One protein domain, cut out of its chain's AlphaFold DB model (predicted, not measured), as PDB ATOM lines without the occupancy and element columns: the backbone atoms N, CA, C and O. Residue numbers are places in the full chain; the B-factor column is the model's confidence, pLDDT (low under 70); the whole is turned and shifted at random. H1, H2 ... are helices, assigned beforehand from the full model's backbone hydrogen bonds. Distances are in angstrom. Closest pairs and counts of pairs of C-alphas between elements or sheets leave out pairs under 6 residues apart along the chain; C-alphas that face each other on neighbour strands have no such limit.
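This is residues 414 to 518 of the 591 residues of the protein "DNA helicase" of Deinococcus ficus (UniProt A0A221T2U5). A long helical hairpin, H3 and H4, is crossed near its open end by two shorter helices, H1 and H5, which stand side by side and run opposite ways; the turn of the hairpin lies far from this pair. The short helix H2 is near H1, in the stretch that leads from H1 to H3. The printed part has 105 residues with five named helices, H1 to H5 in that order, and no named strand, and its class is all helix. It is compact, with a radius of gyration of the C-alphas of 14.4 A, and spans 42 by 34 by 22 A.

H1, residues 415 to 429, and H4, residues 479 to 499, are the hubs, touching three helices each. H1 and H4 touch about perpendicular, at 77 degrees, through residues 421 to 425 and 488 to 492 alone; their closest C-alphas, those of Leu 421 and Leu 492, are 6.3 A apart. H2, residues 438 to 442, is close to H1 but not clearly touching, with the C-alphas of Arg 426 and Leu 441 closest at 7.6 A. H3, residues 449 to 472, touches H1 with residues 452 to 459 alone, against 428 to 429 of H1; the closest C-alphas are those of Ile 428 and Gln 456, 5.5 A, and at 72 degrees the two are only just about perpendicular. H3 and H4 form a helical hairpin, at a shallow tilt of 4 degrees, opposite ways, with the C-alphas of Leu 464 and Val 482 closest at 7.1 A. H5, residues 504 to 514, touches H1 at a shallow tilt of 20 degrees, opposite ways, closest at the C-alphas of Val 422 and Ile 508, 5.8 A. H5 also touches residues 495 to 499 of H4, about perpendicular at 76 degrees, with the C-alphas of Tyr 496 and Leu 507 closest at 7.0 A. H3 and H5 are apart, and H2 is apart from H3, H4 and H5. The helix packing is part aligned, part crossed: of five touching pairs, two are at a shallow tilt. Every O i to N i+4 pair is within hydrogen-bond range in H1, H4 and H5, against 19 of 20 in H3 and 0 of 1 in H2, where 2 of 2 O i to N i+3 pairs are within range.

H1 begins at C-alpha 415, (-31.180, 35.580, -17.620), and is 21.1 A long from first to last C-alpha. H2 measures 8.0 A. H3, the longest helix with 24 residues, measures 34.0 A and ends at C-alpha 472, (-6.807, 57.909, -25.578). H4 measures 30.5 A. H5 measures 15.5 A and ends at C-alpha 514, (-33.961, 31.708, -26.606).

The two C-alphas farthest apart are those of Lys 473 and Asp 518, 45.9 A. The printed part has no cut. The link from H4 to H5 is tight, the other three are short, and no link is long. The mean pLDDT of the printed part is 87.5; the 11 residues 470 to 480 are under 70.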
ATOM      1  N   GLY A 414     -28.534  32.220 -19.398       81.12
ATOM      2  CA  GLY A 414     -28.145  33.518 -18.832       81.12
ATOM      3  C   GLY A 414     -29.257  34.568 -18.818       81.12
ATOM      4  O   GLY A 414     -29.400  35.332 -19.771       81.12
ATOM      5  N   LYS A 415     -30.035  34.647 -17.730       70.19
ATOM      6  CA  LYS A 415     -31.180  35.580 -17.620       70.19
ATOM      7  C   LYS A 415     -30.770  37.057 -17.656       70.19
ATOM      8  O   LYS A 415     -31.478  37.884 -18.216       70.19
ATOM      9  N   ASP A 416     -29.622  37.389 -17.094       74.38
ATOM     10  CA  ASP A 416     -29.009  38.717 -17.133       74.38
ATOM     11  C   ASP A 416     -28.480  39.080 -18.531       74.38
ATOM     12  O   ASP A 416     -28.645  40.229 -18.937       74.38
ATOM     13  N   VAL A 417     -27.985  38.119 -19.332       80.06
ATOM     14  CA  VAL A 417     -27.697  38.361 -20.766       80.06
ATOM     15  C   VAL A 417     -28.984  38.701 -21.503       80.06
ATOM     16  O   VAL A 417     -29.030  39.686 -22.233       80.06
ATOM     17  N   SER A 418     -30.054  37.934 -21.264       88.88
ATOM     18  CA  SER A 418     -31.379  38.232 -21.820       88.88
ATOM     19  C   SER A 418     -31.825  39.654 -21.455       88.88
ATOM     20  O   SER A 418     -32.211  40.426 -22.332       88.88
ATOM     21  N   GLY A 419     -31.684  40.051 -20.185       88.62
ATOM     22  CA  GLY A 419     -31.972  41.412 -19.725       88.62
ATOM     23  C   GLY A 419     -31.130  42.487 -20.424       88.62
ATOM     24  O   GLY A 419     -31.676  43.501 -20.868       88.62
ATOM     25  N   ALA A 420     -29.823  42.260 -20.575       86.00
ATOM     26  CA  ALA A 420     -28.909  43.177 -21.251       86.00
ATOM     27  C   ALA A 420     -29.234  43.333 -22.746       86.00
ATOM     28  O   ALA A 420     -29.241  44.455 -23.255       86.00
ATOM     29  N   LEU A 421     -29.561  42.239 -23.442       92.38
ATOM     30  CA  LEU A 421     -29.964  42.257 -24.852       92.38
ATOM     31  C   LEU A 421     -31.318  42.944 -25.048       92.38
ATOM     32  O   LEU A 421     -31.467  43.732 -25.978       92.38
ATOM     33  N   VAL A 422     -32.285  42.716 -24.154       95.75
ATOM     34  CA  VAL A 422     -33.577  43.427 -24.169       95.75
ATOM     35  C   VAL A 422     -33.377  44.929 -23.961       95.75
ATOM     36  O   VAL A 422     -33.998  45.734 -24.655       95.75
ATOM     37  N   LYS A 423     -32.501  45.328 -23.030       94.50
ATOM     38  CA  LYS A 423     -32.150  46.739 -22.825       94.50
ATOM     39  C   LYS A 423     -31.499  47.335 -24.076       94.50
ATOM     40  O   LYS A 423     -31.883  48.424 -24.486       94.50
ATOM     41  N   LEU A 424     -30.571  46.612 -24.703       95.62
ATOM     42  CA  LEU A 424     -29.923  47.049 -25.938       95.62
ATOM     43  C   LEU A 424     -30.925  47.200 -27.093       95.62
ATOM     44  O   LEU A 424     -30.924  48.228 -27.760       95.62
ATOM     45  N   ALA A 425     -31.820  46.229 -27.293       97.12
ATOM     46  CA  ALA A 425     -32.860  46.290 -28.320       97.12
ATOM     47  C   ALA A 425     -33.764  47.520 -28.149       97.12
ATOM     48  O   ALA A 425     -34.036  48.225 -29.118       97.12
ATOM     49  N   ARG A 426     -34.170  47.819 -26.906       97.38
ATOM     50  CA  ARG A 426     -34.930  49.035 -26.582       97.38
ATOM     51  C   ARG A 426     -34.144  50.301 -26.884       97.38
ATOM     52  O   ARG A 426     -34.708  51.211 -27.473       97.38
ATOM     53  N   ASN A 427     -32.866  50.349 -26.508       95.50
ATOM     54  CA  ASN A 427     -32.014  51.502 -26.783       95.50
ATOM     55  C   ASN A 427     -31.879  51.753 -28.291       95.50
ATOM     56  O   ASN A 427     -32.064  52.882 -28.726       95.50
ATOM     57  N   ILE A 428     -31.621  50.710 -29.088       96.69
ATOM     58  CA  ILE A 428     -31.521  50.820 -30.551       96.69
ATOM     59  C   ILE A 428     -32.841  51.320 -31.147       96.69
ATOM     60  O   ILE A 428     -32.827  52.211 -31.988       96.69
ATOM     61  N   ALA A 429     -33.978  50.793 -30.684       96.06
ATOM     62  CA  ALA A 429     -35.299  51.168 -31.188       96.06
ATOM     63  C   ALA A 429     -35.664  52.645 -30.948       96.06
ATOM     64  O   ALA A 429     -36.530  53.178 -31.635       96.06
ATOM     65  N   VAL A 430     -35.013  53.311 -29.989       95.62
ATOM     66  CA  VAL A 430     -35.249  54.730 -29.673       95.62
ATOM     67  C   VAL A 430     -34.040  55.627 -29.925       95.62
ATOM     68  O   VAL A 430     -34.046  56.789 -29.512       95.62
ATOM     69  N   TRP A 431     -33.007  55.104 -30.581       94.94
ATOM     70  CA  TRP A 431     -31.817  55.852 -30.962       94.94
ATOM     71  C   TRP A 431     -32.070  56.621 -32.259       94.94
ATOM     72  O   TRP A 431     -32.436  56.031 -33.271       94.94
ATOM     73  N   ASP A 432     -31.854  57.936 -32.244       92.00
ATOM     74  CA  ASP A 432     -32.027  58.799 -33.424       92.00
ATOM     75  C   ASP A 432     -30.712  59.122 -34.163       92.00
ATOM     76  O   ASP A 432     -30.712  59.894 -35.119       92.00
ATOM     77  N   GLY A 433     -29.588  58.548 -33.721       90.25
ATOM     78  CA  GLY A 433     -28.245  58.893 -34.202       90.25
ATOM     79  C   GLY A 433     -27.445  59.786 -33.248       90.25
ATOM     80  O   GLY A 433     -26.229  59.895 -33.408       90.25
ATOM     81  N   GLN A 434     -28.094  60.405 -32.258       88.00
ATOM     82  CA  GLN A 434     -27.467  61.326 -31.302       88.00
ATOM     83  C   GLN A 434     -27.874  61.073 -29.846       88.00
ATOM     84  O   GLN A 434     -27.037  61.183 -28.946       88.00
ATOM     85  N   ALA A 435     -29.142  60.749 -29.596       87.44
ATOM     86  CA  ALA A 435     -29.708  60.558 -28.271       87.44
ATOM     87  C   ALA A 435     -30.724  59.405 -28.228       87.44
ATOM     88  O   ALA A 435     -31.297  58.979 -29.231       87.44
ATOM     89  N   LEU A 436     -30.939  58.890 -27.015       90.56
ATOM     90  CA  LEU A 436     -32.011  57.945 -26.716       90.56
ATOM     91  C   LEU A 436     -33.289  58.717 -26.376       90.56
ATOM     92  O   LEU A 436     -33.227  59.670 -25.598       90.56
ATOM     93  N   HIS A 437     -34.425  58.236 -26.881       92.00
ATOM     94  CA  HIS A 437     -35.768  58.813 -26.700       92.00
ATOM     95  C   HIS A 437     -36.727  57.821 -26.009       92.00
ATOM     96  O   HIS A 437     -37.595  57.233 -26.663       92.00
ATOM     97  N   PRO A 438     -36.557  57.533 -24.698       90.06
ATOM     98  CA  PRO A 438     -37.276  56.457 -24.008       90.06
ATOM     99  C   PRO A 438     -38.799  56.618 -23.999       90.06
ATOM    100  O   PRO A 438     -39.517  55.633 -23.854       90.06
ATOM    101  N   GLU A 439     -39.307  57.839 -24.147       91.44
ATOM    102  CA  GLU A 439     -40.734  58.136 -24.239       91.44
ATOM    103  C   GLU A 439     -41.411  57.461 -25.437       91.44
ATOM    104  O   GLU A 439     -42.588  57.119 -25.328       91.44
ATOM    105  N   LYS A 440     -40.666  57.169 -26.515       91.44
ATOM    106  CA  LYS A 440     -41.164  56.411 -27.675       91.44
ATOM    107  C   LYS A 440     -41.541  54.967 -27.329       91.44
ATOM    108  O   LYS A 440     -42.362  54.379 -28.014       91.44
ATOM    109  N   LEU A 441     -41.005  54.404 -26.239       92.81
ATOM    110  CA  LEU A 441     -41.353  53.052 -25.774       92.81
ATOM    111  C   LEU A 441     -42.784  52.945 -25.217       92.81
ATOM    112  O   LEU A 441     -43.206  51.848 -24.858       92.81
ATOM    113  N   LYS A 442     -43.512  54.064 -25.076       91.44
ATOM    114  CA  LYS A 442     -44.921  54.068 -24.641       91.44
ATOM    115  C   LYS A 442     -45.884  53.629 -25.745       91.44
ATOM    116  O   LYS A 442     -47.021  53.284 -25.440       91.44
ATOM    117  N   GLU A 443     -45.433  53.650 -26.993       91.25
ATOM    118  CA  GLU A 443     -46.202  53.252 -28.167       91.25
ATOM    119  C   GLU A 443     -45.581  51.991 -28.795       91.25
ATOM    120  O   GLU A 443     -44.382  51.747 -28.626       91.25
ATOM    121  N   PRO A 444     -46.363  51.158 -29.507       92.44
ATOM    122  CA  PRO A 444     -45.821  50.025 -30.252       92.44
ATOM    123  C   PRO A 444     -44.795  50.475 -31.302       92.44
ATOM    124  O   PRO A 444     -45.055  51.399 -32.071       92.44
ATOM    125  N   ILE A 445     -43.646  49.796 -31.365       95.56
ATOM    126  CA  ILE A 445     -42.565  50.118 -32.310       95.56
ATOM    127  C   ILE A 445     -42.425  49.004 -33.347       95.56
ATOM    128  O   ILE A 445     -42.050  47.875 -33.012       95.56
ATOM    129  N   THR A 446     -42.662  49.348 -34.611       95.69
ATOM    130  CA  THR A 446     -42.344  48.506 -35.771       95.69
ATOM    131  C   THR A 446     -40.850  48.586 -36.088       95.69
ATOM    132  O   THR A 446     -40.254  49.663 -36.052       95.69
ATOM    133  N   LEU A 447     -40.233  47.449 -36.406       94.31
ATOM    134  CA  LEU A 447     -38.820  47.336 -36.749       94.31
ATOM    135  C   LEU A 447     -38.646  47.156 -38.257       94.31
ATOM    136  O   LEU A 447     -38.639  46.041 -38.771       94.31
ATOM    137  N   GLU A 448     -38.427  48.257 -38.969       92.94
ATOM    138  CA  GLU A 448     -37.928  48.172 -40.340       92.94
ATOM    139  C   GLU A 448     -36.449  47.746 -40.317       92.94
ATOM    140  O   GLU A 448     -35.612  48.428 -39.721       92.94
ATOM    141  N   ALA A 449     -36.109  46.627 -40.966       88.94
ATOM    142  CA  ALA A 449     -34.777  46.021 -40.876       88.94
ATOM    143  C   ALA A 449     -33.636  46.986 -41.236       88.94
ATOM    144  O   ALA A 449     -32.637  47.055 -40.516       88.94
ATOM    145  N   GLY A 450     -33.788  47.763 -42.314       91.50
ATOM    146  CA  GLY A 450     -32.785  48.744 -42.737       91.50
ATOM    147  C   GLY A 450     -32.546  49.823 -41.680       91.50
ATOM    148  O   GLY A 450     -31.403  50.059 -41.282       91.50
ATOM    149  N   ALA A 451     -33.626  50.422 -41.172       92.25
ATOM    150  CA  ALA A 451     -33.567  51.447 -40.134       92.25
ATOM    151  C   ALA A 451     -33.006  50.901 -38.811       92.25
ATOM    152  O   ALA A 451     -32.137  51.527 -38.203       92.25
ATOM    153  N   PHE A 452     -33.436  49.708 -38.389       94.19
ATOM    154  CA  PHE A 452     -32.965  49.084 -37.154       94.19
ATOM    155  C   PHE A 452     -31.467  48.765 -37.209       94.19
ATOM    156  O   PHE A 452     -30.742  49.060 -36.261       94.19
ATOM    157  N   PHE A 453     -30.967  48.223 -38.324       95.25
ATOM    158  CA  PHE A 453     -29.535  47.959 -38.485       95.25
ATOM    159  C   PHE A 453     -28.703  49.239 -38.596       95.25
ATOM    160  O   PHE A 453     -27.597  49.293 -38.053       95.25
ATOM    161  N   ALA A 454     -29.223  50.283 -39.247       94.25
ATOM    162  CA  ALA A 454     -28.569  51.587 -39.280       94.25
ATOM    163  C   ALA A 454     -28.455  52.191 -37.869       94.25
ATOM    164  O   ALA A 454     -27.369  52.621 -37.469       94.25
ATOM    165  N   ALA A 455     -29.536  52.141 -37.084       94.69
ATOM    166  CA  ALA A 455     -29.544  52.577 -35.691       94.69
ATOM    167  C   ALA A 455     -28.600  51.730 -34.824       94.69
ATOM    168  O   ALA A 455     -27.823  52.284 -34.050       94.69
ATOM    169  N   GLN A 456     -28.597  50.403 -35.000       95.56
ATOM    170  CA  GLN A 456     -27.694  49.486 -34.303       95.56
ATOM    171  C   GLN A 456     -26.228  49.844 -34.560       95.56
ATOM    172  O   GLN A 456     -25.454  49.973 -33.613       95.56
ATOM    173  N   LYS A 457     -25.848  50.019 -35.831       95.75
ATOM    174  CA  LYS A 457     -24.483  50.388 -36.219       95.75
ATOM    175  C   LYS A 457     -24.095  51.753 -35.652       95.75
ATOM    176  O   LYS A 457     -23.023  51.883 -35.070       95.75
ATOM    177  N   SER A 458     -24.970  52.748 -35.784       95.94
ATOM    178  CA  SER A 458     -24.728  54.102 -35.278       95.94
ATOM    179  C   SER A 458     -24.548  54.126 -33.757       95.94
ATOM    180  O   SER A 458     -23.608  54.752 -33.264       95.94
ATOM    181  N   LEU A 459     -25.400  53.415 -33.012       93.94
ATOM    182  CA  LEU A 459     -25.291  53.333 -31.558       93.94
ATOM    183  C   LEU A 459     -24.024  52.581 -31.136       93.94
ATOM    184  O   LEU A 459     -23.327  53.043 -30.236       93.94
ATOM    185  N   PHE A 460     -23.680  51.482 -31.820       94.00
ATOM    186  CA  PHE A 460     -22.430  50.761 -31.577       94.00
ATOM    187  C   PHE A 460     -21.213  51.664 -31.777       94.00
ATOM    188  O   PHE A 460     -20.357  51.728 -30.904       94.00
ATOM    189  N   GLU A 461     -21.138  52.399 -32.889       92.88
ATOM    190  CA  GLU A 461     -20.041  53.336 -33.151       92.88
ATOM    191  C   GLU A 461     -19.984  54.462 -32.114       92.88
ATOM    192  O   GLU A 461     -18.896  54.884 -31.722       92.88
ATOM    193  N   HIS A 462     -21.136  54.953 -31.655       87.88
ATOM    194  CA  HIS A 462     -21.207  55.956 -30.598       87.88
ATOM    195  C   HIS A 462     -20.691  55.410 -29.255       87.88
ATOM    196  O   HIS A 462     -19.876  56.060 -28.602       87.88
ATOM    197  N   GLU A 463     -21.122  54.213 -28.849       87.19
ATOM    198  CA  GLU A 463     -20.659  53.557 -27.620       87.19
ATOM    199  C   GLU A 463     -19.184  53.141 -27.711       87.19
ATOM    200  O   GLU A 463     -18.446  53.319 -26.745       87.19
ATOM    201  N   LEU A 464     -18.724  52.683 -28.878       86.62
ATOM    202  CA  LEU A 464     -17.328  52.334 -29.128       86.62
ATOM    203  C   LEU A 464     -16.426  53.566 -29.076       86.62
ATOM    204  O   LEU A 464     -15.446  53.551 -28.345       86.62
ATOM    205  N   LYS A 465     -16.779  54.668 -29.752       85.06
ATOM    206  CA  LYS A 465     -16.068  55.954 -29.599       85.06
ATOM    207  C   LYS A 465     -16.102  56.431 -28.148       85.06
ATOM    208  O   LYS A 465     -15.125  56.998 -27.672       85.06
ATOM    209  N   ALA A 466     -17.218  56.175 -27.463       80.44
ATOM    210  CA  ALA A 466     -17.392  56.202 -26.015       80.44
ATOM    211  C   ALA A 466     -16.182  55.639 -25.251       80.44
ATOM    212  O   ALA A 466     -15.545  56.323 -24.450       80.44
ATOM    213  N   LEU A 467     -15.903  54.368 -25.535       76.00
ATOM    214  CA  LEU A 467     -14.854  53.557 -24.924       76.00
ATOM    215  C   LEU A 467     -13.448  53.919 -25.433       76.00
ATOM    216  O   LEU A 467     -12.527  54.083 -24.647       76.00
ATOM    217  N   GLU A 468     -13.256  54.135 -26.731       74.88
ATOM    218  CA  GLU A 468     -11.951  54.506 -27.304       74.88
ATOM    219  C   GLU A 468     -11.497  55.911 -26.874       74.88
ATOM    220  O   GLU A 468     -10.306  56.177 -26.701       74.88
ATOM    221  N   ALA A 469     -12.436  56.845 -26.691       70.38
ATOM    222  CA  ALA A 469     -12.122  58.167 -26.158       70.38
ATOM    223  C   ALA A 469     -11.634  58.095 -24.707       70.38
ATOM    224  O   ALA A 469     -10.840  58.952 -24.316       70.38
ATOM    225  N   ARG A 470     -12.066  57.077 -23.949       67.25
ATOM    226  CA  ARG A 470     -11.476  56.747 -22.649       67.25
ATOM    227  C   ARG A 470     -10.033  56.256 -22.868       67.25
ATOM    228  O   ARG A 470      -9.106  56.927 -22.420       67.25
ATOM    229  N   GLN A 471      -9.796  55.268 -23.743       62.16
ATOM    230  CA  GLN A 471      -8.435  54.758 -24.044       62.16
ATOM    231  C   GLN A 471      -7.391  55.846 -24.338       62.16
ATOM    232  O   GLN A 471      -6.268  55.799 -23.834       62.16
ATOM    233  N   ARG A 472      -7.741  56.845 -25.159       56.53
ATOM    234  CA  ARG A 472      -6.807  57.909 -25.578       56.53
ATOM    235  C   ARG A 472      -6.478  58.916 -24.481       56.53
ATOM    236  O   ARG A 472      -5.444  59.570 -24.564       56.53
ATOM    237  N   LYS A 473      -7.322  59.043 -23.459       55.94
ATOM    238  CA  LYS A 473      -7.100  59.940 -22.314       55.94
ATOM    239  C   LYS A 473      -6.219  59.321 -21.227       55.94
ATOM    240  O   LYS A 473      -6.283  59.735 -20.078       55.94
ATOM    241  N   GLN A 474      -5.425  58.310 -21.595       49.88
ATOM    242  CA  GLN A 474      -4.820  57.363 -20.660       49.88
ATOM    243  C   GLN A 474      -5.875  56.698 -19.772       49.88
ATOM    244  O   GLN A 474      -5.500  56.136 -18.743       49.88
ATOM    245  N   GLU A 475      -7.163  56.727 -20.184       47.62
ATOM    246  CA  GLU A 475      -8.218  56.009 -19.503       47.62
ATOM    247  C   GLU A 475      -8.206  54.537 -19.914       47.62
ATOM    248  O   GLU A 475      -8.823  54.198 -20.917       47.62
ATOM    249  N   ARG A 476      -7.403  53.693 -19.238       51.25
ATOM    250  CA  ARG A 476      -7.328  52.235 -19.464       51.25
ATOM    251  C   ARG A 476      -8.754  51.711 -19.653       51.25
ATOM    252  O   ARG A 476      -9.551  51.736 -18.731       51.25
ATOM    253  N   VAL A 477      -9.064  51.333 -20.886       50.56
ATOM    254  CA  VAL A 477     -10.198  50.480 -21.215       50.56
ATOM    255  C   VAL A 477      -9.556  49.214 -21.711       50.56
ATOM    256  O   VAL A 477      -8.836  49.242 -22.720       50.56
ATOM    257  N   GLU A 478      -9.782  48.125 -20.993       59.00
ATOM    258  CA  GLU A 478      -9.275  46.832 -21.401       59.00
ATOM    259  C   GLU A 478      -9.873  46.424 -22.751       59.00
ATOM    260  O   GLU A 478     -11.053  46.637 -23.043       59.00
ATOM    261  N   GLU A 479      -9.056  45.784 -23.589       65.94
ATOM    262  CA  GLU A 479      -9.512  45.195 -24.854       65.94
ATOM    263  C   GLU A 479     -10.711  44.238 -24.634       65.94
ATOM    264  O   GLU A 479     -11.573  44.104 -25.503       65.94
ATOM    265  N   LEU A 480     -10.822  43.656 -23.430       68.25
ATOM    266  CA  LEU A 480     -11.938  42.817 -22.990       68.25
ATOM    267  C   LEU A 480     -13.281  43.562 -22.903       68.25
ATOM    268  O   LEU A 480     -14.308  42.974 -23.244       68.25
ATOM    269  N   GLU A 481     -13.317  44.838 -22.500       73.56
ATOM    270  CA  GLU A 481     -14.570  45.610 -22.444       73.56
ATOM    271  C   GLU A 481     -15.116  45.899 -23.845       73.56
ATOM    272  O   GLU A 481     -16.320  45.775 -24.105       73.56
ATOM    273  N   VAL A 482     -14.219  46.259 -24.766       79.50
ATOM    274  CA  VAL A 482     -14.553  46.498 -26.174       79.50
ATOM    275  C   VAL A 482     -15.090  45.219 -26.811       79.50
ATOM    276  O   VAL A 482     -16.106  45.252 -27.513       79.50
ATOM    277  N   ASP A 483     -14.459  44.082 -26.532       81.25
ATOM    278  CA  ASP A 483     -14.901  42.796 -27.056       81.25
ATOM    279  C   ASP A 483     -16.211  42.325 -26.410       81.25
ATOM    280  O   ASP A 483     -17.081  41.816 -27.118       81.25
ATOM    281  N   ALA A 484     -16.442  42.592 -25.120       83.12
ATOM    282  CA  ALA A 484     -17.729  42.340 -24.467       83.12
ATOM    283  C   ALA A 484     -18.862  43.210 -25.046       83.12
ATOM    284  O   ALA A 484     -19.995  42.736 -25.209       83.12
ATOM    285  N   LEU A 485     -18.577  44.473 -25.391       85.94
ATOM    286  CA  LEU A 485     -19.517  45.334 -26.112       85.94
ATOM    287  C   LEU A 485     -19.832  44.736 -27.489       85.94
ATOM    288  O   LEU A 485     -21.003  44.558 -27.833       85.94
ATOM    289  N   ARG A 486     -18.798  44.378 -28.255       89.81
ATOM    290  CA  ARG A 486     -18.940  43.790 -29.592       89.81
ATOM    291  C   ARG A 486     -19.731  42.478 -29.553       89.81
ATOM    292  O   ARG A 486     -20.646  42.300 -30.354       89.81
ATOM    293  N   ASP A 487     -19.456  41.604 -28.586       89.56
ATOM    294  CA  ASP A 487     -20.166  40.338 -28.364       89.56
ATOM    295  C   ASP A 487     -21.669  40.554 -28.121       89.56
ATOM    296  O   ASP A 487     -22.512  39.851 -28.689       89.56
ATOM    297  N   ARG A 488     -22.033  41.583 -27.345       91.94
ATOM    298  CA  ARG A 488     -23.435  41.931 -27.067       91.94
ATOM    299  C   ARG A 488     -24.181  42.381 -28.325       91.94
ATOM    300  O   ARG A 488     -25.295  41.915 -28.571       91.94
ATOM    301  N   TYR A 489     -23.573  43.252 -29.131       95.12
ATOM    302  CA  TYR A 489     -24.165  43.706 -30.395       95.12
ATOM    303  C   TYR A 489     -24.264  42.576 -31.416       95.12
ATOM    304  O   TYR A 489     -25.321  42.399 -32.021       95.12
ATOM    305  N   ASN A 490     -23.209  41.770 -31.553       94.38
ATOM    306  CA  ASN A 490     -23.191  40.612 -32.443       94.38
ATOM    307  C   ASN A 490     -24.268  39.590 -32.060       94.38
ATOM    308  O   ASN A 490     -24.978  39.093 -32.931       94.38
ATOM    309  N   SER A 491     -24.449  39.327 -30.762       94.06
ATOM    310  CA  SER A 491     -25.511  38.449 -30.257       94.06
ATOM    311  C   SER A 491     -26.897  38.941 -30.675       94.06
ATOM    312  O   SER A 491     -27.684  38.174 -31.228       94.06
ATOM    313  N   LEU A 492     -27.197  40.229 -30.465       95.44
ATOM    314  CA  LEU A 492     -28.488  40.804 -30.852       95.44
ATOM    315  C   LEU A 492     -28.683  40.814 -32.374       95.44
ATOM    316  O   LEU A 492     -29.768  40.492 -32.857       95.44
ATOM    317  N   HIS A 493     -27.632  41.155 -33.124       95.25
ATOM    318  CA  HIS A 493     -27.649  41.150 -34.585       95.25
ATOM    319  C   HIS A 493     -27.983  39.758 -35.135       95.25
ATOM    320  O   HIS A 493     -28.842  39.626 -36.005       95.25
ATOM    321  N   LEU A 494     -27.356  38.711 -34.588       93.75
ATOM    322  CA  LEU A 494     -27.645  37.326 -34.948       93.75
ATOM    323  C   LEU A 494     -29.100  36.963 -34.639       93.75
ATOM    324  O   LEU A 494     -29.778  36.456 -35.522       93.75
ATOM    325  N   ILE A 495     -29.609  37.278 -33.442       94.94
ATOM    326  CA  ILE A 495     -31.013  37.014 -33.078       94.94
ATOM    327  C   ILE A 495     -31.978  37.665 -34.072       94.94
ATOM    328  O   ILE A 495     -32.883  36.999 -34.580       94.94
ATOM    329  N   TYR A 496     -31.769  38.948 -34.380       95.25
ATOM    330  CA  TYR A 496     -32.616  39.663 -35.328       95.25
ATOM    331  C   TYR A 496     -32.542  39.025 -36.720       95.25
ATOM    332  O   TYR A 496     -33.575  38.726 -37.312       95.25
ATOM    333  N   ARG A 497     -31.337  38.758 -37.239       93.44
ATOM    334  CA  ARG A 497     -31.146  38.174 -38.577       93.44
ATOM    335  C   ARG A 497     -31.790  36.792 -38.712       93.44
ATOM    336  O   ARG A 497     -32.268  36.440 -39.783       93.44
ATOM    337  N   GLU A 498     -31.781  36.014 -37.637       92.69
ATOM    338  CA  GLU A 498     -32.290  34.642 -37.602       92.69
ATOM    339  C   GLU A 498     -33.819  34.561 -37.539       92.69
ATOM    340  O   GLU A 498     -34.395  33.592 -38.037       92.69
ATOM    341  N   LYS A 499     -34.480  35.546 -36.918       93.56
ATOM    342  CA  LYS A 499     -35.934  35.518 -36.680       93.56
ATOM    343  C   LYS A 499     -36.731  36.615 -37.369       93.56
ATOM    344  O   LYS A 499     -37.940  36.466 -37.450       93.56
ATOM    345  N   GLN A 500     -36.066  37.659 -37.861       93.38
ATOM    346  CA  GLN A 500     -36.657  38.789 -38.583       93.38
ATOM    347  C   GLN A 500     -37.951  39.317 -37.928       93.38
ATOM    348  O   GLN A 500     -38.994  39.344 -38.575       93.38
ATOM    349  N   PRO A 501     -37.920  39.683 -36.631       96.06
ATOM    350  CA  PRO A 501     -39.112  40.164 -35.940       96.06
ATOM    351  C   PRO A 501     -39.595  41.500 -36.519       96.06
ATOM    352  O   PRO A 501     -38.789  42.396 -36.774       96.06
ATOM    353  N   GLU A 502     -40.913  41.643 -36.666       95.50
ATOM    354  CA  GLU A 502     -41.551  42.840 -37.235       95.50
ATOM    355  C   GLU A 502     -41.713  43.971 -36.213       95.50
ATOM    356  O   GLU A 502     -41.772  45.141 -36.588       95.50
ATOM    357  N   THR A 503     -41.755  43.652 -34.916       97.50
ATOM    358  CA  THR A 503     -41.914  44.634 -33.836       97.50
ATOM    359  C   THR A 503     -40.859  44.474 -32.741       97.50
ATOM    360  O   THR A 503     -40.222  43.425 -32.592       97.50
ATOM    361  N   LEU A 504     -40.672  45.526 -31.937       97.25
ATOM    362  CA  LEU A 504     -39.785  45.476 -30.772       97.25
ATOM    363  C   LEU A 504     -40.241  44.423 -29.755       97.25
ATOM    364  O   LEU A 504     -39.402  43.731 -29.173       97.25
ATOM    365  N   ASP A 505     -41.549  44.267 -29.560       96.81
ATOM    366  CA  ASP A 505     -42.095  43.272 -28.638       96.81
ATOM    367  C   ASP A 505     -41.856  41.842 -29.133       96.81
ATOM    368  O   ASP A 505     -41.488  40.977 -28.330       96.81
ATOM    369  N   ASP A 506     -41.946  41.602 -30.444       97.12
ATOM    370  CA  ASP A 506     -41.590  40.311 -31.042       97.12
ATOM    371  C   ASP A 506     -40.106  39.998 -30.851       97.12
ATOM    372  O   ASP A 506     -39.752  38.892 -30.434       97.12
ATOM    373  N   LEU A 507     -39.222  40.978 -31.073       97.56
ATOM    374  CA  LEU A 507     -37.790  40.813 -30.821       97.56
ATOM    375  C   LEU A 507     -37.520  40.480 -29.347       97.56
ATOM    376  O   LEU A 507     -36.774  39.548 -29.044       97.56
ATOM    377  N   ILE A 508     -38.150  41.202 -28.417       97.06
ATOM    378  CA  ILE A 508     -38.024  40.944 -26.976       97.06
ATOM    379  C   ILE A 508     -38.531  39.540 -26.624       97.06
ATOM    380  O   ILE A 508     -37.905  38.851 -25.813       97.06
ATOM    381  N   LYS A 509     -39.642  39.098 -27.222       96.88
ATOM    382  CA  LYS A 509     -40.187  37.751 -27.032       96.88
ATOM    383  C   LYS A 509     -39.208  36.686 -27.522       96.88
ATOM    384  O   LYS A 509     -38.889  35.782 -26.755       96.88
ATOM    385  N   VAL A 510     -38.661  36.841 -28.727       96.19
ATOM    386  CA  VAL A 510     -37.645  35.941 -29.292       96.19
ATOM    387  C   VAL A 510     -36.415  35.850 -28.386       96.19
ATOM    388  O   VAL A 510     -35.946  34.747 -28.093       96.19
ATOM    389  N   ILE A 511     -35.905  36.990 -27.898       95.12
ATOM    390  CA  ILE A 511     -34.773  37.018 -26.960       95.12
ATOM    391  C   ILE A 511     -35.130  36.248 -25.684       95.12
ATOM    392  O   ILE A 511     -34.354  35.424 -25.214       95.12
ATOM    393  N   ARG A 512     -36.306  36.480 -25.097       94.62
ATOM    394  CA  ARG A 512     -36.711  35.780 -23.866       94.62
ATOM    395  C   ARG A 512     -36.881  34.278 -24.075       94.62
ATOM    396  O   ARG A 512     -36.514  33.513 -23.191       94.62
ATOM    397  N   GLU A 513     -37.413  33.859 -25.219       93.94
ATOM    398  CA  GLU A 513     -37.602  32.446 -25.556       93.94
ATOM    399  C   GLU A 513     -36.269  31.710 -25.728       93.94
ATOM    400  O   GLU A 513     -36.114  30.629 -25.165       93.94
ATOM    401  N   LEU A 514     -35.290  32.307 -26.418       93.94
ATOM    402  CA  LEU A 514     -33.961  31.708 -26.606       93.94
ATOM    403  C   LEU A 514     -33.223  31.475 -25.276       93.94
ATOM    404  O   LEU A 514     -32.461  30.517 -25.147       93.94
ATOM    405  N   PHE A 515     -33.443  32.350 -24.292       92.00
ATOM    406  CA  PHE A 515     -32.790  32.294 -22.981       92.00
ATOM    407  C   PHE A 515     -33.650  31.641 -21.888       92.00
ATOM    408  O   PHE A 515     -33.272  31.627 -20.712       92.00
ATOM    409  N   ARG A 516     -34.817  31.099 -22.253       91.25
ATOM    410  CA  ARG A 516     -35.674  30.360 -21.328       91.25
ATOM    411  C   ARG A 516     -35.084  28.973 -21.099       91.25
ATOM    412  O   ARG A 516     -34.845  28.235 -22.046       91.25
ATOM    413  N   GLU A 517     -34.879  28.617 -19.836       86.31
ATOM    414  CA  GLU A 517     -34.385  27.289 -19.472       86.31
ATOM    415  C   GLU A 517     -35.386  26.198 -19.858       86.31
ATOM    416  O   GLU A 517     -36.584  26.307 -19.586       86.31
ATOM    417  N   ASP A 518     -34.871  25.137 -20.471       85.56
ATOM    418  CA  ASP A 518     -35.649  23.996 -20.930       85.56
ATOM    419  C   ASP A 518     -34.813  22.722 -20.800       85.56
ATOM    420  O   ASP A 518     -33.897  22.484 -21.580       85.56
TER     421      ASP A 518